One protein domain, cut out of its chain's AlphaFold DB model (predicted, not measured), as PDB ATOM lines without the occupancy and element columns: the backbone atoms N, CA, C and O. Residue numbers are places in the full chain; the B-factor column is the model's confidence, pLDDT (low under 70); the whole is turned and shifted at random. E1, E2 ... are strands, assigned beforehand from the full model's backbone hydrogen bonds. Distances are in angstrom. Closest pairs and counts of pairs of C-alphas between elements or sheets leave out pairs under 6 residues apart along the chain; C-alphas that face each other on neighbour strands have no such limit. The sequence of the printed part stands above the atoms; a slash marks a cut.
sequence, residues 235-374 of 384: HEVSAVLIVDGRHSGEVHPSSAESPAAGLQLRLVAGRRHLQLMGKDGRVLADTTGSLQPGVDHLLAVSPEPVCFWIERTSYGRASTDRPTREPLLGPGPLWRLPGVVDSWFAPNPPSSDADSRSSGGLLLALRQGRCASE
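This is residues 235 to 374 of the 384 residues of an uncharacterized protein of Myxococcales bacterium (UniProt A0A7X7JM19). A strongly twisted sheet of four strands, E2, E1, E4 and E5, makes one end of an elongated body, with the two-stranded sheet E6 and E9 partly face to face with it as a small, lopsided sandwich. From there a long, narrow sheet, E8, E7 and E10, extends toward the other end, and the unnamed stretch 337 to 360 runs in part along E10. The printed part has 140 residues, with ten named strands, E1 to E10 in order along the chain, and no named helix; the class is all strand, though only 67 residues are in named elements, under half. The sheets are antiparallel, in the orders E2 E1 E4 E5, E8 E7 E10 and E6 E9. The whole is only just compact, close to loose, with a radius of gyration of the C-alphas of 16.9 A and spans of 54 by 32 by 25 A.

In the largest sheet, E1, residues 239 to 243, and E2, residues 246 to 251, form a hairpin, with N 241 and O 249 2.9 A apart. E4, residues 270 to 278, is the antiparallel neighbour of E1, with N 242 and O 275 at 2.8 A. E4 and E5, residues 283 to 291, form another hairpin, with N 274 and O 287 at 2.8 A; E5 bends by 56 degrees at residue 288. E3, residues 263 to 268, pairs with no named strand; its closest C-alpha to E2 is that of Leu 263, 5.5 A from that of Val 251. E6, residues 297 to 301, and E9, residues 334 to 336, are antiparallel, with N 298 and O 335 at 2.9 A. Their sheet and the largest one form a sandwich, two sheets face to face, 9.9 A centre to centre where they face each other. The closest C-alphas of E5 and E6 are those of Ala 285 and Val 301, 6.7 A apart. E7, residues 306 to 315, and E10, residues 361 to 370, are antiparallel, with N 311 and O 365 at 2.8 A. E7 and E8, residues 324 to 327, form a hairpin, with N 310 and O 326 at 2.8 A. Residues 343 to 344 pair in parallel with residues 365 to 366 of E10. E1 and E10 are apart.

E1 begins at C-alpha 239 (60.926, -42.019, -19.665). E4 is 25.2 A long and E5 21.1 A. E7 is 28.7 A long, from C-alpha 306 (43.106, -43.391, -17.632), and E10, 29.0 A long, ends at C-alpha 370 (39.566, -41.349, -14.752).

The two C-alphas farthest apart, those of Gly 281 and Ser 356, are 55.2 A apart. The printed part has no cut. The links E2 to E3, with 11 residues, and E9 to E10, with 24, are long. The mean pLDDT of the printed part is 85.1; residues 317 to 321, 330 to 331, 351 to 359 and 372 to 374 are under 70.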
ATOM      1  N   HIS A 235      53.220 -42.352 -15.642       91.25
ATOM      2  CA  HIS A 235      54.076 -42.830 -14.560       91.25
ATOM      3  C   HIS A 235      54.774 -41.664 -13.860       91.25
ATOM      4  O   HIS A 235      54.989 -40.603 -14.439       91.25
ATOM      5  N   GLU A 236      55.199 -41.893 -12.620       89.31
ATOM      6  CA  GLU A 236      55.907 -40.897 -11.804       89.31
ATOM      7  C   GLU A 236      57.358 -40.653 -12.251       89.31
ATOM      8  O   GLU A 236      57.974 -39.661 -11.867       89.31
ATOM      9  N   VAL A 237      57.920 -41.551 -13.067       91.94
ATOM     10  CA  VAL A 237      59.320 -41.505 -13.506       91.94
ATOM     11  C   VAL A 237      59.395 -41.031 -14.954       91.94
ATOM     12  O   VAL A 237      58.659 -41.519 -15.809       91.94
ATOM     13  N   SER A 238      60.321 -40.110 -15.247       93.31
ATOM     14  CA  SER A 238      60.672 -39.742 -16.626       93.31
ATOM     15  C   SER A 238      61.035 -40.973 -17.455       93.31
ATOM     16  O   SER A 238      61.750 -41.867 -16.994       93.31
ATOM     17  N   ALA A 239      60.620 -40.965 -18.714       95.38
ATOM     18  CA  ALA A 239      60.926 -42.019 -19.665       95.38
ATOM     19  C   ALA A 239      61.595 -41.455 -20.917       95.38
ATOM     20  O   ALA A 239      61.516 -40.265 -21.202       95.38
ATOM     21  N   VAL A 240      62.268 -42.308 -21.674       96.38
ATOM     22  CA  VAL A 240      62.841 -41.994 -22.979       96.38
ATOM     23  C   VAL A 240      62.023 -42.724 -24.028       96.38
ATOM     24  O   VAL A 240      61.811 -43.934 -23.929       96.38
ATOM     25  N   LEU A 241      61.563 -41.987 -25.036       96.38
ATOM     26  CA  LEU A 241      60.955 -42.589 -26.209       96.38
ATOM     27  C   LEU A 241      62.052 -43.054 -27.163       96.38
ATOM     28  O   LEU A 241      62.889 -42.262 -27.606       96.38
ATOM     29  N   ILE A 242      61.992 -44.327 -27.520       95.25
ATOM     30  CA  ILE A 242      62.819 -44.960 -28.534       95.25
ATOM     31  C   ILE A 242      61.911 -45.300 -29.720       95.25
ATOM     32  O   ILE A 242      60.908 -45.997 -29.568       95.25
ATOM     33  N   VAL A 243      62.249 -44.790 -30.902       93.75
ATOM     34  CA  VAL A 243      61.524 -45.050 -32.153       93.75
ATOM     35  C   VAL A 243      62.448 -45.796 -33.099       93.75
ATOM     36  O   VAL A 243      63.533 -45.303 -33.408       93.75
ATOM     37  N   ASP A 244      62.031 -46.980 -33.545       92.00
ATOM     38  CA  ASP A 244      62.806 -47.846 -34.441       92.00
ATOM     39  C   ASP A 244      64.265 -48.038 -33.945       92.00
ATOM     40  O   ASP A 244      65.225 -47.997 -34.715       92.00
ATOM     41  N   GLY A 245      64.442 -48.183 -32.623       89.94
ATOM     42  CA  GLY A 245      65.745 -48.368 -31.968       89.94
ATOM     43  C   GLY A 245      66.578 -47.098 -31.734       89.94
ATOM     44  O   GLY A 245      67.691 -47.200 -31.218       89.94
ATOM     45  N   ARG A 246      66.082 -45.897 -32.070       90.25
ATOM     46  CA  ARG A 246      66.781 -44.618 -31.827       90.25
ATOM     47  C   ARG A 246      66.093 -43.781 -30.757       90.25
ATOM     48  O   ARG A 246      64.873 -43.706 -30.707       90.25
ATOM     49  N   HIS A 247      66.889 -43.113 -29.925       91.62
ATOM     50  CA  HIS A 247      66.389 -42.191 -28.908       91.62
ATOM     51  C   HIS A 247      65.788 -40.951 -29.582       91.62
ATOM     52  O   HIS A 247      66.496 -40.233 -30.287       91.62
ATOM     53  N   SER A 248      64.503 -40.700 -29.345       91.62
ATOM     54  CA  SER A 248      63.751 -39.601 -29.969       91.62
ATOM     55  C   SER A 248      63.511 -38.427 -29.022       91.62
ATOM     56  O   SER A 248      63.375 -37.297 -29.477       91.62
ATOM     57  N   GLY A 249      63.472 -38.671 -27.710       93.31
ATOM     58  CA  GLY A 249      63.324 -37.611 -26.714       93.31
ATOM     59  C   GLY A 249      62.943 -38.127 -25.332       93.31
ATOM     60  O   GLY A 249      62.570 -39.290 -25.167       93.31
ATOM     61  N   GLU A 250      63.050 -37.252 -24.336       94.62
ATOM     62  CA  GLU A 250      62.564 -37.513 -22.982       94.62
ATOM     63  C   GLU A 250      61.077 -37.149 -22.873       94.62
ATOM     64  O   GLU A 250      60.633 -36.117 -23.374       94.62
ATOM     65  N   VAL A 251      60.312 -38.009 -22.205       94.69
ATOM     66  CA  VAL A 251      58.898 -37.834 -21.887       94.69
ATOM     67  C   VAL A 251      58.767 -37.686 -20.378       94.69
ATOM     68  O   VAL A 251      58.935 -38.646 -19.614       94.69
ATOM     69  N   HIS A 252      58.476 -36.464 -19.946       93.69
ATOM     70  CA  HIS A 252      58.261 -36.163 -18.539       93.69
ATOM     71  C   HIS A 252      56.906 -36.695 -18.045       93.69
ATOM     72  O   HIS A 252      55.956 -36.757 -18.830       93.69
ATOM     73  N   PRO A 253      56.804 -37.047 -16.752       91.62
ATOM     74  CA  PRO A 253      55.538 -37.364 -16.102       91.62
ATOM     75  C   PRO A 253      54.501 -36.257 -16.300       91.62
ATOM     76  O   PRO A 253      54.779 -35.081 -16.055       91.62
ATOM     77  N   SER A 254      53.288 -36.623 -16.702       87.06
ATOM     78  CA  SER A 254      52.162 -35.699 -16.801       87.06
ATOM     79  C   SER A 254      50.855 -36.405 -16.463       87.06
ATOM     80  O   SER A 254      50.454 -37.325 -17.166       87.06
ATOM     81  N   SER A 255      50.167 -35.962 -15.414       78.69
ATOM     82  CA  SER A 255      48.855 -36.487 -14.999       78.69
ATOM     83  C   SER A 255      47.717 -35.469 -15.132       78.69
ATOM     84  O   SER A 255      46.550 -35.846 -15.082       78.69
ATOM     85  N   ALA A 256      48.043 -34.187 -15.326       80.50
ATOM     86  CA  ALA A 256      47.072 -33.109 -15.471       80.50
ATOM     87  C   ALA A 256      46.759 -32.812 -16.945       80.50
ATOM     88  O   ALA A 256      47.612 -32.971 -17.822       80.50
ATOM     89  N   GLU A 257      45.541 -32.339 -17.210       87.50
ATOM     90  CA  GLU A 257      45.191 -31.739 -18.498       87.50
ATOM     91  C   GLU A 257      46.012 -30.464 -18.725       87.50
ATOM     92  O   GLU A 257      45.921 -29.501 -17.964       87.50
ATOM     93  N   SER A 258      46.864 -30.484 -19.749       89.00
ATOM     94  CA  SER A 258      47.651 -29.331 -20.172       89.00
ATOM     95  C   SER A 258      48.018 -29.444 -21.655       89.00
ATOM     96  O   SER A 258      48.523 -30.491 -22.070       89.00
ATOM     97  N   PRO A 259      47.906 -28.355 -22.441       88.00
ATOM     98  CA  PRO A 259      48.398 -28.300 -23.821       88.00
ATOM     99  C   PRO A 259      49.881 -28.619 -23.984       88.00
ATOM    100  O   PRO A 259      50.319 -28.993 -25.070       88.00
ATOM    101  N   ALA A 260      50.670 -28.471 -22.919       87.44
ATOM    102  CA  ALA A 260      52.097 -28.775 -22.907       87.44
ATOM    103  C   ALA A 260      52.407 -30.197 -22.401       87.44
ATOM    104  O   ALA A 260      53.572 -30.571 -22.334       87.44
ATOM    105  N   ALA A 261      51.396 -30.996 -22.035       88.44
ATOM    106  CA  ALA A 261      51.601 -32.325 -21.463       88.44
ATOM    107  C   ALA A 261      52.213 -33.303 -22.475       88.44
ATOM    108  O   ALA A 261      51.699 -33.466 -23.587       88.44
ATOM    109  N   GLY A 262      53.274 -33.990 -22.064       91.12
ATOM    110  CA  GLY A 262      53.947 -34.990 -22.882       91.12
ATOM    111  C   GLY A 262      54.892 -34.426 -23.940       91.12
ATOM    112  O   GLY A 262      55.210 -33.240 -23.979       91.12
ATOM    113  N   LEU A 263      55.355 -35.318 -24.809       94.38
ATOM    114  CA  LEU A 263      56.299 -35.035 -25.882       94.38
ATOM    115  C   LEU A 263      55.568 -35.036 -27.228       94.38
ATOM    116  O   LEU A 263      54.848 -35.982 -27.540       94.38
ATOM    117  N   GLN A 264      55.763 -33.997 -28.041       93.69
ATOM    118  CA  GLN A 264      55.259 -33.945 -29.413       93.69
ATOM    119  C   GLN A 264      56.397 -34.196 -30.395       93.69
ATOM    120  O   GLN A 264      57.433 -33.534 -30.341       93.69
ATOM    121  N   LEU A 265      56.198 -35.149 -31.297       92.38
ATOM    122  CA  LEU A 265      57.185 -35.547 -32.293       92.38
ATOM    123  C   LEU A 265      56.521 -35.686 -33.650       92.38
ATOM    124  O   LEU A 265      55.432 -36.243 -33.759       92.38
ATOM    125  N   ARG A 266      57.238 -35.266 -34.691       90.88
ATOM    126  CA  ARG A 266      56.845 -35.522 -36.072       90.88
ATOM    127  C   ARG A 266      57.648 -36.693 -36.624       90.88
ATOM    128  O   ARG A 266      58.861 -36.592 -36.816       90.88
ATOM    129  N   LEU A 267      56.972 -37.808 -36.865       91.06
ATOM    130  CA  LEU A 267      57.552 -39.055 -37.367       91.06
ATOM    131  C   LEU A 267      57.144 -39.288 -38.821       91.06
ATOM    132  O   LEU A 267      56.180 -38.712 -39.302       91.06
ATOM    133  N   VAL A 268      57.867 -40.140 -39.546       90.31
ATOM    134  CA  VAL A 268      57.443 -40.526 -40.900       90.31
ATOM    135  C   VAL A 268      56.369 -41.599 -40.808       90.31
ATOM    136  O   VAL A 268      56.547 -42.581 -40.079       90.31
ATOM    137  N   ALA A 269      55.305 -41.447 -41.596       90.75
ATOM    138  CA  ALA A 269      54.253 -42.440 -41.767       90.75
ATOM    139  C   ALA A 269      54.804 -43.844 -42.075       90.75
ATOM    140  O   ALA A 269      55.910 -44.012 -42.602       90.75
ATOM    141  N   GLY A 270      54.007 -44.859 -41.760       89.25
ATOM    142  CA  GLY A 270      54.347 -46.267 -41.926       89.25
ATOM    143  C   GLY A 270      54.392 -47.022 -40.603       89.25
ATOM    144  O   GLY A 270      54.023 -46.511 -39.546       89.25
ATOM    145  N   ARG A 271      54.829 -48.279 -40.674       91.06
ATOM    146  CA  ARG A 271      54.954 -49.147 -39.502       91.06
ATOM    147  C   ARG A 271      56.171 -48.726 -38.677       91.06
ATOM    148  O   ARG A 271      57.275 -48.687 -39.213       91.06
ATOM    149  N   ARG A 272      55.952 -48.422 -37.399       92.06
ATOM    150  CA  ARG A 272      56.979 -47.991 -36.444       92.06
ATOM    151  C   ARG A 272      56.958 -48.862 -35.205       92.06
ATOM    152  O   ARG A 272      55.883 -49.216 -34.712       92.06
ATOM    153  N   HIS A 273      58.145 -49.177 -34.712       93.81
ATOM    154  CA  HIS A 273      58.346 -49.749 -33.390       93.81
ATOM    155  C   HIS A 273      58.548 -48.605 -32.396       93.81
ATOM    156  O   HIS A 273      59.431 -47.766 -32.573       93.81
ATOM    157  N   LEU A 274      57.680 -48.536 -31.392       95.12
ATOM    158  CA  LEU A 274      57.650 -47.492 -30.376       95.12
ATOM    159  C   LEU A 274      57.873 -48.145 -29.019       95.12
ATOM    160  O   LEU A 274      57.061 -48.956 -28.571       95.12
ATOM    161  N   GLN A 275      58.953 -47.759 -28.357       96.25
ATOM    162  CA  GLN A 275      59.283 -48.234 -27.026       96.25
ATOM    163  C   GLN A 275      59.436 -47.043 -26.084       96.25
ATOM    164  O   GLN A 275      60.130 -46.075 -26.390       96.25
ATOM    165  N   LEU A 276      58.777 -47.108 -24.933       95.88
ATOM    166  CA  LEU A 276      58.908 -46.130 -23.865       95.88
ATOM    167  C   LEU A 276      59.657 -46.791 -22.710       95.88
ATOM    168  O   LEU A 276      59.137 -47.706 -22.072       95.88
ATOM    169  N   MET A 277      60.881 -46.342 -22.457       96.31
ATOM    170  CA  MET A 277      61.754 -46.909 -21.430       96.31
ATOM    171  C   MET A 277      61.926 -45.911 -20.289       96.31
ATOM    172  O   MET A 277      62.398 -44.797 -20.504       96.31
ATOM    173  N   GLY A 278      61.541 -46.290 -19.074       94.25
ATOM    174  CA  GLY A 278      61.772 -45.493 -17.876       94.25
ATOM    175  C   GLY A 278      63.265 -45.263 -17.640       94.25
ATOM    176  O   GLY A 278      64.107 -46.087 -18.004       94.25
ATOM    177  N   LYS A 279      63.621 -44.142 -17.003       91.56
ATOM    178  CA  LYS A 279      65.014 -43.874 -16.589       91.56
ATOM    179  C   LYS A 279      65.552 -44.886 -15.568       91.56
ATOM    180  O   LYS A 279      66.758 -44.965 -15.370       91.56
ATOM    181  N   ASP A 280      64.669 -45.664 -14.953       90.38
ATOM    182  CA  ASP A 280      64.980 -46.812 -14.100       90.38
ATOM    183  C   ASP A 280      65.336 -48.091 -14.892       90.38
ATOM    184  O   ASP A 280      65.636 -49.123 -14.294       90.38
ATOM    185  N   GLY A 281      65.306 -48.036 -16.228       88.88
ATOM    186  CA  GLY A 281      65.613 -49.147 -17.129       88.88
ATOM    187  C   GLY A 281      64.434 -50.080 -17.407       88.88
ATOM    188  O   GLY A 281      64.600 -51.063 -18.130       88.88
ATOM    189  N   ARG A 282      63.243 -49.809 -16.863       93.62
ATOM    190  CA  ARG A 282      62.050 -50.625 -17.118       93.62
ATOM    191  C   ARG A 282      61.377 -50.208 -18.418       93.62
ATOM    192  O   ARG A 282      61.220 -49.024 -18.702       93.62
ATOM    193  N   VAL A 283      60.922 -51.182 -19.199       94.00
ATOM    194  CA  VAL A 283      60.093 -50.915 -20.379       94.00
ATOM    195  C   VAL A 283      58.664 -50.651 -19.907       94.00
ATOM    196  O   VAL A 283      58.011 -51.550 -19.384       94.00
ATOM    197  N   LEU A 284      58.202 -49.409 -20.050       92.81
ATOM    198  CA  LEU A 284      56.851 -48.980 -19.671       92.81
ATOM    199  C   LEU A 284      55.838 -49.325 -20.766       92.81
ATOM    200  O   LEU A 284      54.712 -49.715 -20.473       92.81
ATOM    201  N   ALA A 285      56.248 -49.211 -22.029       93.19
ATOM    202  CA  ALA A 285      55.473 -49.677 -23.172       93.19
ATOM    203  C   ALA A 285      56.387 -50.147 -24.300       93.19
ATOM    204  O   ALA A 285      57.454 -49.580 -24.530       93.19
ATOM    205  N   ASP A 286      55.924 -51.155 -25.028       95.06
ATOM    206  CA  ASP A 286      56.562 -51.675 -26.228       95.06
ATOM    207  C   ASP A 286      55.456 -52.037 -27.220       95.06
ATOM    208  O   ASP A 286      54.615 -52.896 -26.944       95.06
ATOM    209  N   THR A 287      55.378 -51.312 -28.331       94.56
ATOM    210  CA  THR A 287      54.315 -51.506 -29.313       94.56
ATOM    211  C   THR A 287      54.808 -51.284 -30.731       94.56
ATOM    212  O   THR A 287      55.725 -50.510 -30.997       94.56
ATOM    213  N   THR A 288      54.174 -51.966 -31.679       93.50
ATOM    214  CA  THR A 288      54.390 -51.738 -33.107       93.50
ATOM    215  C   THR A 288      53.076 -51.302 -33.730       93.50
ATOM    216  O   THR A 288      52.108 -52.059 -33.726       93.50
ATOM    217  N   GLY A 289      53.050 -50.102 -34.303       90.12
ATOM    218  CA  GLY A 289      51.850 -49.512 -34.891       90.12
ATOM    219  C   GLY A 289      52.093 -48.955 -36.284       90.12
ATOM    220  O   GLY A 289      53.225 -48.653 -36.656       90.12
ATOM    221  N   SER A 290      51.026 -48.820 -37.070       90.81
ATOM    222  CA  SER A 290      51.079 -48.130 -38.360       90.81
ATOM    223  C   SER A 290      50.641 -46.682 -38.182       90.81
ATOM    224  O   SER A 290      49.460 -46.430 -37.962       90.81
ATOM    225  N   LEU A 291      51.574 -45.745 -38.332       91.62
ATOM    226  CA  LEU A 291      51.288 -44.313 -38.335       91.62
ATOM    227  C   LEU A 291      50.787 -43.893 -39.719       91.62
ATOM    228  O   LEU A 291      51.447 -44.155 -40.728       91.62
ATOM    229  N   GLN A 292      49.617 -43.264 -39.776       89.62
ATOM    230  CA  GLN A 292      48.982 -42.831 -41.025       89.62
ATOM    231  C   GLN A 292      49.145 -41.317 -41.249       89.62
ATOM    232  O   GLN A 292      49.012 -40.549 -40.299       89.62
ATOM    233  N   PRO A 293      49.425 -40.865 -42.485       87.31
ATOM    234  CA  PRO A 293      49.463 -39.440 -42.798       87.31
ATOM    235  C   PRO A 293      48.069 -38.811 -42.683       87.31
ATOM    236  O   PRO A 293      47.069 -39.454 -42.995       87.31
ATOM    237  N   GLY A 294      48.017 -37.544 -42.261       85.00
ATOM    238  CA  GLY A 294      46.779 -36.759 -42.177       85.00
ATOM    239  C   GLY A 294      45.891 -37.045 -40.961       85.00
ATOM    240  O   GLY A 294      44.795 -36.498 -40.885       85.00
ATOM    241  N   VAL A 295      46.344 -37.879 -40.023       88.12
ATOM    242  CA  VAL A 295      45.659 -38.140 -38.751       88.12
ATOM    243  C   VAL A 295      46.650 -38.090 -37.595       88.12
ATOM    244  O   VAL A 295      47.791 -38.546 -37.717       88.12
ATOM    245  N   ASP A 296      46.195 -37.566 -36.464       91.88
ATOM    246  CA  ASP A 296      47.007 -37.468 -35.258       91.88
ATOM    247  C   ASP A 296      47.041 -38.801 -34.509       91.88
ATOM    248  O   ASP A 296      46.092 -39.595 -34.540       91.88
ATOM    249  N   HIS A 297      48.156 -39.053 -33.829       94.06
ATOM    250  CA  HIS A 297      48.336 -40.253 -33.020       94.06
ATOM    251  C   HIS A 297      48.674 -39.885 -31.581       94.06
ATOM    252  O   HIS A 297      49.413 -38.936 -31.310       94.06
ATOM    253  N   LEU A 298      48.165 -40.691 -30.657       94.44
ATOM    254  CA  LEU A 298      48.466 -40.610 -29.236       94.44
ATOM    255  C   LEU A 298      49.132 -41.913 -28.802       94.44
ATOM    256  O   LEU A 298      48.556 -42.979 -28.987       94.44
ATOM    257  N   LEU A 299      50.308 -41.829 -28.189       94.62
ATOM    258  CA  LEU A 299      50.882 -42.906 -27.388       94.62
ATOM    259  C   LEU A 299      50.760 -42.501 -25.918       94.62
ATOM    260  O   LEU A 299      51.342 -41.502 -25.515       94.62
ATOM    261  N   ALA A 300      50.027 -43.247 -25.108       92.75
ATOM    262  CA  ALA A 300      49.886 -42.959 -23.684       92.75
ATOM    263  C   ALA A 300      50.031 -44.234 -22.860       92.75
ATOM    264  O   ALA A 300      49.535 -45.299 -23.226       92.75
ATOM    265  N   VAL A 301      50.738 -44.111 -21.742       90.44
ATOM    266  CA  VAL A 301      51.035 -45.228 -20.846       90.44
ATOM    267  C   VAL A 301      50.706 -44.804 -19.429       90.44
ATOM    268  O   VAL A 301      51.079 -43.706 -19.008       90.44
ATOM    269  N   SER A 302      49.991 -45.662 -18.709       86.44
ATOM    270  CA  SER A 302      49.550 -45.389 -17.349       86.44
ATOM    271  C   SER A 302      49.521 -46.667 -16.511       86.44
ATOM    272  O   SER A 302      49.068 -47.698 -17.012       86.44
ATOM    273  N   PRO A 303      49.956 -46.613 -15.238       82.44
ATOM    274  CA  PRO A 303      49.765 -47.711 -14.294       82.44
ATOM    275  C   PRO A 303      48.305 -47.832 -13.819       82.44
ATOM    276  O   PRO A 303      47.882 -48.912 -13.417       82.44
ATOM    277  N   GLU A 304      47.533 -46.742 -13.877       81.69
ATOM    278  CA  GLU A 304      46.107 -46.689 -13.523       81.69
ATOM    279  C   GLU A 304      45.218 -46.543 -14.775       81.69
ATOM    280  O   GLU A 304      45.674 -46.000 -15.785       81.69
ATOM    281  N   PRO A 305      43.939 -46.968 -14.741       79.00
ATOM    282  CA  PRO A 305      43.020 -46.798 -15.865       79.00
ATOM    283  C   PRO A 305      42.685 -45.314 -16.102       79.00
ATOM    284  O   PRO A 305      41.814 -44.727 -15.449       79.00
ATOM    285  N   VAL A 306      43.384 -44.717 -17.069       85.62
ATOM    286  CA  VAL A 306      43.106 -43.391 -17.632       85.62
ATOM    287  C   VAL A 306      42.375 -43.582 -18.955       85.62
ATOM    288  O   VAL A 306      42.798 -44.377 -19.792       85.62
ATOM    289  N   CYS A 307      41.280 -42.850 -19.133       87.44
ATOM    290  CA  CYS A 307      40.485 -42.867 -20.350       87.44
ATOM    291  C   CYS A 307      40.658 -41.557 -21.117       87.44
ATOM    292  O   CYS A 307      40.774 -40.480 -20.525       87.44
ATOM    293  N   PHE A 308      40.642 -41.671 -22.442       90.12
ATOM    294  CA  PHE A 308      40.774 -40.562 -23.378       90.12
ATOM    295  C   PHE A 308      39.501 -40.444 -24.208       90.12
ATOM    296  O   PHE A 308      38.916 -41.457 -24.589       90.12
ATOM    297  N   TRP A 309      39.079 -39.224 -24.519       91.12
ATOM    298  CA  TRP A 309      37.930 -38.986 -25.393       91.12
ATOM    299  C   TRP A 309      38.136 -37.747 -26.252       91.12
ATOM    300  O   TRP A 309      38.891 -36.839 -25.900       91.12
ATOM    301  N   ILE A 310      37.436 -37.712 -27.381       92.06
ATOM    302  CA  ILE A 310      37.336 -36.536 -28.236       92.06
ATOM    303  C   ILE A 310      36.080 -35.768 -27.841       92.06
ATOM    304  O   ILE A 310      34.967 -36.286 -27.935       92.06
ATOM    305  N   GLU A 311      36.258 -34.532 -27.390       90.69
ATOM    306  CA  GLU A 311      35.182 -33.567 -27.194       90.69
ATOM    307  C   GLU A 311      35.005 -32.765 -28.489       90.69
ATOM    308  O   GLU A 311      35.931 -32.088 -28.943       90.69
ATOM    309  N   ARG A 312      33.824 -32.859 -29.107       89.12
ATOM    310  CA  ARG A 312      33.469 -32.076 -30.292       89.12
ATOM    311  C   ARG A 312      32.570 -30.923 -29.898       89.12
ATOM    312  O   ARG A 312      31.509 -31.142 -29.312       89.12
ATOM    313  N   THR A 313      32.959 -29.718 -30.293       86.69
ATOM    314  CA  THR A 313      32.167 -28.506 -30.073       86.69
ATOM    315  C   THR A 313      31.878 -27.839 -31.412       86.69
ATOM    316  O   THR A 313      32.801 -27.503 -32.154       86.69
ATOM    317  N   SER A 314      30.599 -27.658 -31.741       84.25
ATOM    318  CA  SER A 314      30.163 -26.882 -32.905       84.25
ATOM    319  C   SER A 314      30.092 -25.390 -32.576       84.25
ATOM    320  O   SER A 314      29.655 -25.029 -31.487       84.25
ATOM    321  N   TYR A 315      30.449 -24.524 -33.525       78.19
ATOM    322  CA  TYR A 315      30.375 -23.063 -33.392       78.19
ATOM    323  C   TYR A 315      29.556 -22.426 -34.517       78.19
ATOM    324  O   TYR A 315      29.281 -23.053 -35.542       78.19
ATOM    325  N   GLY A 316      29.207 -21.151 -34.329       74.94
ATOM    326  CA  GLY A 316      28.505 -20.301 -35.294       74.94
ATOM    327  C   GLY A 316      27.005 -20.561 -35.371       74.94
ATOM    328  O   GLY A 316      26.409 -21.110 -34.454       74.94
ATOM    329  N   ARG A 317      26.364 -20.159 -36.475       66.50
ATOM    330  CA  ARG A 317      24.888 -20.154 -36.589       66.50
ATOM    331  C   ARG A 317      24.222 -21.535 -36.518       66.50
ATOM    332  O   ARG A 317      23.013 -21.600 -36.338       66.50
ATOM    333  N   ALA A 318      24.997 -22.610 -36.664       57.34
ATOM    334  CA  ALA A 318      24.544 -23.993 -36.513       57.34
ATOM    335  C   ALA A 318      24.815 -24.576 -35.108       57.34
ATOM    336  O   ALA A 318      24.485 -25.732 -34.856       57.34
ATOM    337  N   SER A 319      25.403 -23.795 -34.192       64.50
ATOM    338  CA  SER A 319      25.681 -24.178 -32.803       64.50
ATOM    339  C   SER A 319      24.385 -24.275 -32.000       64.50
ATOM    340  O   SER A 319      24.019 -23.355 -31.276       64.50
ATOM    341  N   THR A 320      23.670 -25.385 -32.140       55.78
ATOM    342  CA  THR A 320      22.555 -25.741 -31.243       55.78
ATOM    343  C   THR A 320      22.849 -26.988 -30.415       55.78
ATOM    344  O   THR A 320      22.116 -27.286 -29.472       55.78
ATOM    345  N   ASP A 321      23.961 -27.666 -30.702       63.75
ATOM    346  CA  ASP A 321      24.314 -28.926 -30.067       63.75
ATOM    347  C   ASP A 321      25.254 -28.723 -28.878       63.75
ATOM    348  O   ASP A 321      26.249 -27.996 -28.930       63.75
ATOM    349  N   ARG A 322      24.934 -29.413 -27.778       72.94
ATOM    350  CA  ARG A 322      25.844 -29.546 -26.636       72.94
ATOM    351  C   ARG A 322      27.129 -30.254 -27.083       72.94
ATOM    352  O   ARG A 322      27.056 -31.112 -27.963       72.94
ATOM    353  N   PRO A 323      28.280 -29.973 -26.441       78.56
ATOM    354  CA  PRO A 323      29.514 -30.690 -26.730       78.56
ATOM    355  C   PRO A 323      29.297 -32.201 -26.637       78.56
ATOM    356  O   PRO A 323      28.797 -32.702 -25.625       78.56
ATOM    357  N   THR A 324      29.664 -32.921 -27.692       85.38
ATOM    358  CA  THR A 324      29.600 -34.386 -27.717       85.38
ATOM    359  C   THR A 324      30.948 -34.953 -27.307       85.38
ATOM    360  O   THR A 324      31.991 -34.363 -27.582       85.38
ATOM    361  N   ARG A 325      30.940 -36.083 -26.603       87.75
ATOM    362  CA  ARG A 325      32.152 -36.747 -26.117       87.75
ATOM    363  C   ARG A 325      32.159 -38.178 -26.616       87.75
ATOM    364  O   ARG A 325      31.260 -38.938 -26.280       87.75
ATOM    365  N   GLU A 326      33.172 -38.527 -27.396       88.00
ATOM    366  CA  GLU A 326      33.358 -39.879 -27.921       88.00
ATOM    367  C   GLU A 326      34.624 -40.504 -27.325       88.00
ATOM    368  O   GLU A 326      35.716 -39.963 -27.538       88.00
ATOM    369  N   PRO A 327      34.515 -41.617 -26.580       87.25
ATOM    370  CA  PRO A 327      35.671 -42.270 -25.985       87.25
ATOM    371  C   PRO A 327      36.569 -42.906 -27.048       87.25
ATOM    372  O   PRO A 327      36.106 -43.446 -28.054       87.25
ATOM    373  N   LEU A 328      37.880 -42.865 -26.812       86.88
ATOM    374  CA  LEU A 328      38.855 -43.574 -27.630       86.88
ATOM    375  C   LEU A 328      38.892 -45.043 -27.210       86.88
ATOM    376  O   LEU A 328      39.467 -45.405 -26.185       86.88
ATOM    377  N   LEU A 329      38.297 -45.900 -28.034       79.69
ATOM    378  CA  LEU A 329      38.296 -47.344 -27.828       79.69
ATOM    379  C   LEU A 329      39.556 -47.968 -28.442       79.69
ATOM    380  O   LEU A 329      39.880 -47.724 -29.605       79.69
ATOM    381  N   GLY A 330      40.270 -48.796 -27.678       67.44
ATOM    382  CA  GLY A 330      41.443 -49.507 -28.183       67.44
ATOM    383  C   GLY A 330      42.159 -50.325 -27.103       67.44
ATOM    384  O   GLY A 330      42.313 -49.837 -25.988       67.44
ATOM    385  N   PRO A 331      42.618 -51.554 -27.406       63.59
ATOM    386  CA  PRO A 331      43.215 -52.455 -26.415       63.59
ATOM    387  C   PRO A 331      44.707 -52.190 -26.126       63.59
ATOM    388  O   PRO A 331      45.368 -53.043 -25.541       63.59
ATOM    389  N   GLY A 332      45.277 -51.061 -26.555       77.12
ATOM    390  CA  GLY A 332      46.719 -50.823 -26.464       77.12
ATOM    391  C   GLY A 332      47.091 -49.360 -26.239       77.12
ATOM    392  O   GLY A 332      46.237 -48.488 -26.355       77.12
ATOM    393  N   PRO A 333      48.376 -49.080 -25.962       89.50
ATOM    394  CA  PRO A 333      48.851 -47.750 -25.582       89.50
ATOM    395  C   PRO A 333      48.937 -46.765 -26.757       89.50
ATOM    396  O   PRO A 333      49.378 -45.640 -26.555       89.50
ATOM    397  N   LEU A 334      48.598 -47.181 -27.983       92.56
ATOM    398  CA  LEU A 334      48.676 -46.363 -29.191       92.56
ATOM    399  C   LEU A 334      47.285 -46.208 -29.807       92.56
ATOM    400  O   LEU A 334      46.687 -47.186 -30.258       92.56
ATOM    401  N   TRP A 335      46.823 -44.967 -29.900       92.12
ATOM    402  CA  TRP A 335      45.548 -44.595 -30.492       92.12
ATOM    403  C   TRP A 335      45.759 -43.796 -31.770       92.12
ATOM    404  O   TRP A 335      46.578 -42.875 -31.835       92.12
ATOM    405  N   ARG A 336      44.962 -44.134 -32.782       91.69
ATOM    406  CA  ARG A 336      44.741 -43.291 -33.955       91.69
ATOM    407  C   ARG A 336      43.528 -42.419 -33.674       91.69
ATOM    408  O   ARG A 336      42.459 -42.955 -33.374       91.69
ATOM    409  N   LEU A 337      43.685 -41.108 -33.785       90.94
ATOM    410  CA  LEU A 337      42.591 -40.175 -33.547       90.94
ATOM    411  C   LEU A 337      41.668 -40.116 -34.779       90.94
ATOM    412  O   LEU A 337      42.125 -40.338 -35.905       90.94
ATOM    413  N   PRO A 338      40.359 -39.862 -34.598       84.38
ATOM    414  CA  PRO A 338      39.387 -39.854 -35.696       84.38
ATOM    415  C   PRO A 338      39.575 -38.685 -36.682       84.38
ATOM    416  O   PRO A 338      38.933 -38.661 -37.728       84.38
ATOM    417  N   GLY A 339      40.449 -37.729 -36.361       82.44
ATOM    418  CA  GLY A 339      40.809 -36.584 -37.188       82.44
ATOM    419  C   GLY A 339      41.996 -35.830 -36.590       82.44
ATOM    420  O   GLY A 339      42.595 -36.285 -35.614       82.44
ATOM    421  N   VAL A 340      42.322 -34.682 -37.183       85.12
ATOM    422  CA  VAL A 340      43.304 -33.738 -36.629       85.12
ATOM    423  C   VAL A 340      42.677 -33.043 -35.424       85.12
ATOM    424  O   VAL A 340      41.547 -32.564 -35.512       85.12
ATOM    425  N   VAL A 341      43.378 -33.031 -34.296       89.81
ATOM    426  CA  VAL A 341      42.899 -32.433 -33.047       89.81
ATOM    427  C   VAL A 341      43.329 -30.973 -32.975       89.81
ATOM    428  O   VAL A 341      44.512 -30.657 -33.080       89.81
ATOM    429  N   ASP A 342      42.370 -30.083 -32.733       89.44
ATOM    430  CA  ASP A 342      42.616 -28.644 -32.628       89.44
ATOM    431  C   ASP A 342      43.212 -28.264 -31.268       89.44
ATOM    432  O   ASP A 342      44.038 -27.355 -31.170       89.44
ATOM    433  N   SER A 343      42.806 -28.960 -30.200       89.88
ATOM    434  CA  SER A 343      43.302 -28.709 -28.844       89.88
ATOM    435  C   SER A 343      43.650 -29.989 -28.080       89.88
ATOM    436  O   SER A 343      42.856 -30.918 -27.935       89.88
ATOM    437  N   TRP A 344      44.878 -30.036 -27.567       91.94
ATOM    438  CA  TRP A 344      45.394 -31.162 -26.791       91.94
ATOM    439  C   TRP A 344      45.211 -30.896 -25.298       91.94
ATOM    440  O   TRP A 344      45.752 -29.923 -24.780       91.94
ATOM    441  N   PHE A 345      44.472 -31.761 -24.605       91.12
ATOM    442  CA  PHE A 345      44.259 -31.738 -23.151       91.12
ATOM    443  C   PHE A 345      43.871 -30.361 -22.609       91.12
ATOM    444  O   PHE A 345      44.358 -29.918 -21.569       91.12
ATOM    445  N   ALA A 346      42.999 -29.676 -23.339       88.69
ATOM    446  CA  ALA A 346      42.397 -28.424 -22.932       88.69
ATOM    447  C   ALA A 346      40.932 -28.404 -23.369       88.69
ATOM    448  O   ALA A 346      40.585 -29.011 -24.382       88.69
ATOM    449  N   PRO A 347      40.055 -27.731 -22.609       84.00
ATOM    450  CA  PRO A 347      38.687 -27.528 -23.044       84.00
ATOM    451  C   PRO A 347      38.651 -26.669 -24.306       84.00
ATOM    452  O   PRO A 347      39.381 -25.682 -24.425       84.00
ATOM    453  N   ASN A 348      37.739 -27.017 -25.210       84.19
ATOM    454  CA  ASN A 348      37.363 -26.129 -26.299       84.19
ATOM    455  C   ASN A 348      36.840 -24.794 -25.722       84.19
ATOM    456  O   ASN A 348      36.216 -24.791 -24.652       84.19
ATOM    457  N   PRO A 349      37.066 -23.653 -26.399       79.31
ATOM    458  CA  PRO A 349      36.535 -22.370 -25.947       79.31
ATOM    459  C   PRO A 349      35.004 -22.440 -25.816       79.31
ATOM    460  O   PRO A 349      34.357 -23.158 -26.574       79.31
ATOM    461  N   PRO A 350      34.369 -21.726 -24.878       70.50
ATOM    462  CA  PRO A 350      32.918 -21.792 -24.739       70.50
ATOM    463  C   PRO A 350      32.232 -21.364 -26.047       70.50
ATOM    464  O   PRO A 350      32.565 -20.325 -26.618       70.50
ATOM    465  N   SER A 351      31.276 -22.162 -26.531       65.81
ATOM    466  CA  SER A 351      30.402 -21.775 -27.639       65.81
ATOM    467  C   SER A 351      29.537 -20.607 -27.170       65.81
ATOM    468  O   SER A 351      28.699 -20.778 -26.284       65.81
ATOM    469  N   SER A 352      29.759 -19.402 -27.695       59.50
ATOM    470  CA  SER A 352      28.901 -18.262 -27.371       59.50
ATOM    471  C   SER A 352      27.801 -18.125 -28.421       59.50
ATOM    472  O   SER A 352      28.105 -17.924 -29.598       59.50
ATOM    473  N   ASP A 353      26.539 -18.152 -27.989       55.44
ATOM    474  CA  ASP A 353      25.361 -17.909 -28.843       55.44
ATOM    475  C   ASP A 353      25.406 -16.530 -29.537       55.44
ATOM    476  O   ASP A 353      24.732 -16.285 -30.536       55.44
ATOM    477  N   ALA A 354      26.231 -15.614 -29.019       52.22
ATOM    478  CA  ALA A 354      26.398 -14.257 -29.521       52.22
ATOM    479  C   ALA A 354      27.293 -14.146 -30.773       52.22
ATOM    480  O   ALA A 354      27.318 -13.082 -31.403       52.22
ATOM    481  N   ASP A 355      28.010 -15.206 -31.171       55.38
ATOM    482  CA  ASP A 355      28.988 -15.133 -32.266       55.38
ATOM    483  C   ASP A 355      28.361 -15.391 -33.649       55.38
ATOM    484  O   ASP A 355      28.746 -16.270 -34.423       55.38
ATOM    485  N   SER A 356      27.364 -14.568 -33.980       55.22
ATOM    486  CA  SER A 356      26.635 -14.564 -35.263       55.22
ATOM    487  C   SER A 356      27.499 -14.204 -36.487       55.22
ATOM    488  O   SER A 356      27.033 -14.296 -37.634       55.22
ATOM    489  N   ARG A 357      28.758 -13.799 -36.254       63.41
ATOM    490  CA  ARG A 357      29.731 -13.387 -37.276       63.41
ATOM    491  C   ARG A 357      30.451 -14.559 -37.940       63.41
ATOM    492  O   ARG A 357      30.925 -14.386 -39.059       63.41
ATOM    493  N   SER A 358      30.527 -15.727 -37.299       65.38
ATOM    494  CA  SER A 358      31.133 -16.917 -37.909       65.38
ATOM    495  C   SER A 358      30.090 -17.729 -38.689       65.38
ATOM    496  O   SER A 358      28.946 -17.900 -38.256       65.38
ATOM    497  N   SER A 359      30.473 -18.235 -39.866       69.44
ATOM    498  CA  SER A 359      29.640 -19.140 -40.680       69.44
ATOM    499  C   SER A 359      29.431 -20.510 -40.025       69.44
ATOM    500  O   SER A 359      28.554 -21.257 -40.443       69.44
ATOM    501  N   GLY A 360      30.213 -20.805 -38.987       75.69
ATOM    502  CA  GLY A 360      30.209 -22.043 -38.224       75.69
ATOM    503  C   GLY A 360      31.452 -22.898 -38.442       75.69
ATOM    504  O   GLY A 360      32.281 -22.596 -39.300       75.69
ATOM    505  N   GLY A 361      31.594 -23.935 -37.618       81.38
ATOM    506  CA  GLY A 361      32.744 -24.840 -37.619       81.38
ATOM    507  C   GLY A 361      32.652 -25.895 -36.520       81.38
ATOM    508  O   GLY A 361      31.749 -25.850 -35.684       81.38
ATOM    509  N   LEU A 362      33.591 -26.837 -36.529       85.38
ATOM    510  CA  LEU A 362      33.731 -27.897 -35.535       85.38
ATOM    511  C   LEU A 362      35.140 -27.805 -34.947       85.38
ATOM    512  O   LEU A 362      36.090 -27.739 -35.720       85.38
ATOM    513  N   LEU A 363      35.260 -27.817 -33.619       88.06
ATOM    514  CA  LEU A 363      36.542 -27.996 -32.938       88.06
ATOM    515  C   LEU A 363      36.592 -29.356 -32.251       88.06
ATOM    516  O   LEU A 363      35.643 -29.757 -31.568       88.06
ATOM    517  N   LEU A 364      37.716 -30.040 -32.415       90.31
ATOM    518  CA  LEU A 364      38.038 -31.313 -31.787       90.31
ATOM    519  C   LEU A 364      39.060 -31.084 -30.670       90.31
ATOM    520  O   LEU A 364      40.186 -30.657 -30.924       90.31
ATOM    521  N   ALA A 365      38.682 -31.410 -29.436       91.62
ATOM    522  CA  ALA A 365      39.583 -31.420 -28.288       91.62
ATOM    523  C   ALA A 365      39.845 -32.853 -27.832       91.62
ATOM    524  O   ALA A 365      38.901 -33.601 -27.569       91.62
ATOM    525  N   LEU A 366      41.110 -33.232 -27.668       93.19
ATOM    526  CA  LEU A 366      41.459 -34.462 -26.961       93.19
ATOM    527  C   LEU A 366      41.483 -34.183 -25.460       93.19
ATOM    528  O   LEU A 366      42.181 -33.282 -24.999       93.19
ATOM    529  N   ARG A 367      40.750 -34.979 -24.691       91.88
ATOM    530  CA  ARG A 367      40.599 -34.841 -23.240       91.88
ATOM    531  C   ARG A 367      41.000 -36.132 -22.534       91.88
ATOM    532  O   ARG A 367      41.050 -37.193 -23.163       91.88
ATOM    533  N   GLN A 368      41.283 -36.042 -21.238       90.44
ATOM    534  CA  GLN A 368      41.644 -37.202 -20.419       90.44
ATOM    535  C   GLN A 368      41.050 -37.133 -19.013       90.44
ATOM    536  O   GLN A 368      40.809 -36.058 -18.463       90.44
ATOM    537  N   GLY A 369      40.867 -38.295 -18.395       87.00
ATOM    538  CA  GLY A 369      40.352 -38.396 -17.036       87.00
ATOM    539  C   GLY A 369      40.318 -39.828 -16.524       87.00
ATOM    540  O   GLY A 369      40.736 -40.769 -17.196       87.00
ATOM    541  N   ARG A 370      39.797 -40.008 -15.308       82.62
ATOM    542  CA  ARG A 370      39.566 -41.349 -14.752       82.62
ATOM    543  C   ARG A 370      38.435 -42.021 -15.523       82.62
ATOM    544  O   ARG A 370      37.411 -41.388 -15.761       82.62
ATOM    545  N   CYS A 371      38.556 -43.304 -15.840       75.06
ATOM    546  CA  CYS A 371      37.522 -44.004 -16.612       75.06
ATOM    547  C   CYS A 371      36.124 -43.970 -15.960       75.06
ATOM    548  O   CYS A 371      35.126 -43.840 -16.653       75.06
ATOM    549  N   ALA A 372      36.031 -43.949 -14.624       62.47
ATOM    550  CA  ALA A 372      34.752 -43.801 -13.910       62.47
ATOM    551  C   ALA A 372      34.065 -42.425 -14.088       62.47
ATOM    552  O   ALA A 372      32.929 -42.249 -13.660       62.47
ATOM    553  N   SER A 373      34.756 -41.446 -14.682       56.94
ATOM    554  CA  SER A 373      34.225 -40.115 -15.013       56.94
ATOM    555  C   SER A 373      33.811 -39.967 -16.484       56.94
ATOM    556  O   SER A 373      33.523 -38.853 -16.927       56.94
ATOM    557  N   GLU A 374      33.756 -41.073 -17.236       53.19
ATOM    558  CA  GLU A 374      33.162 -41.090 -18.574       53.19
ATOM    559  C   GLU A 374      31.704 -40.591 -18.555       53.19
ATOM    560  O   GLU A 374      30.949 -40.870 -17.618       53.19
TER     561      GLU A 374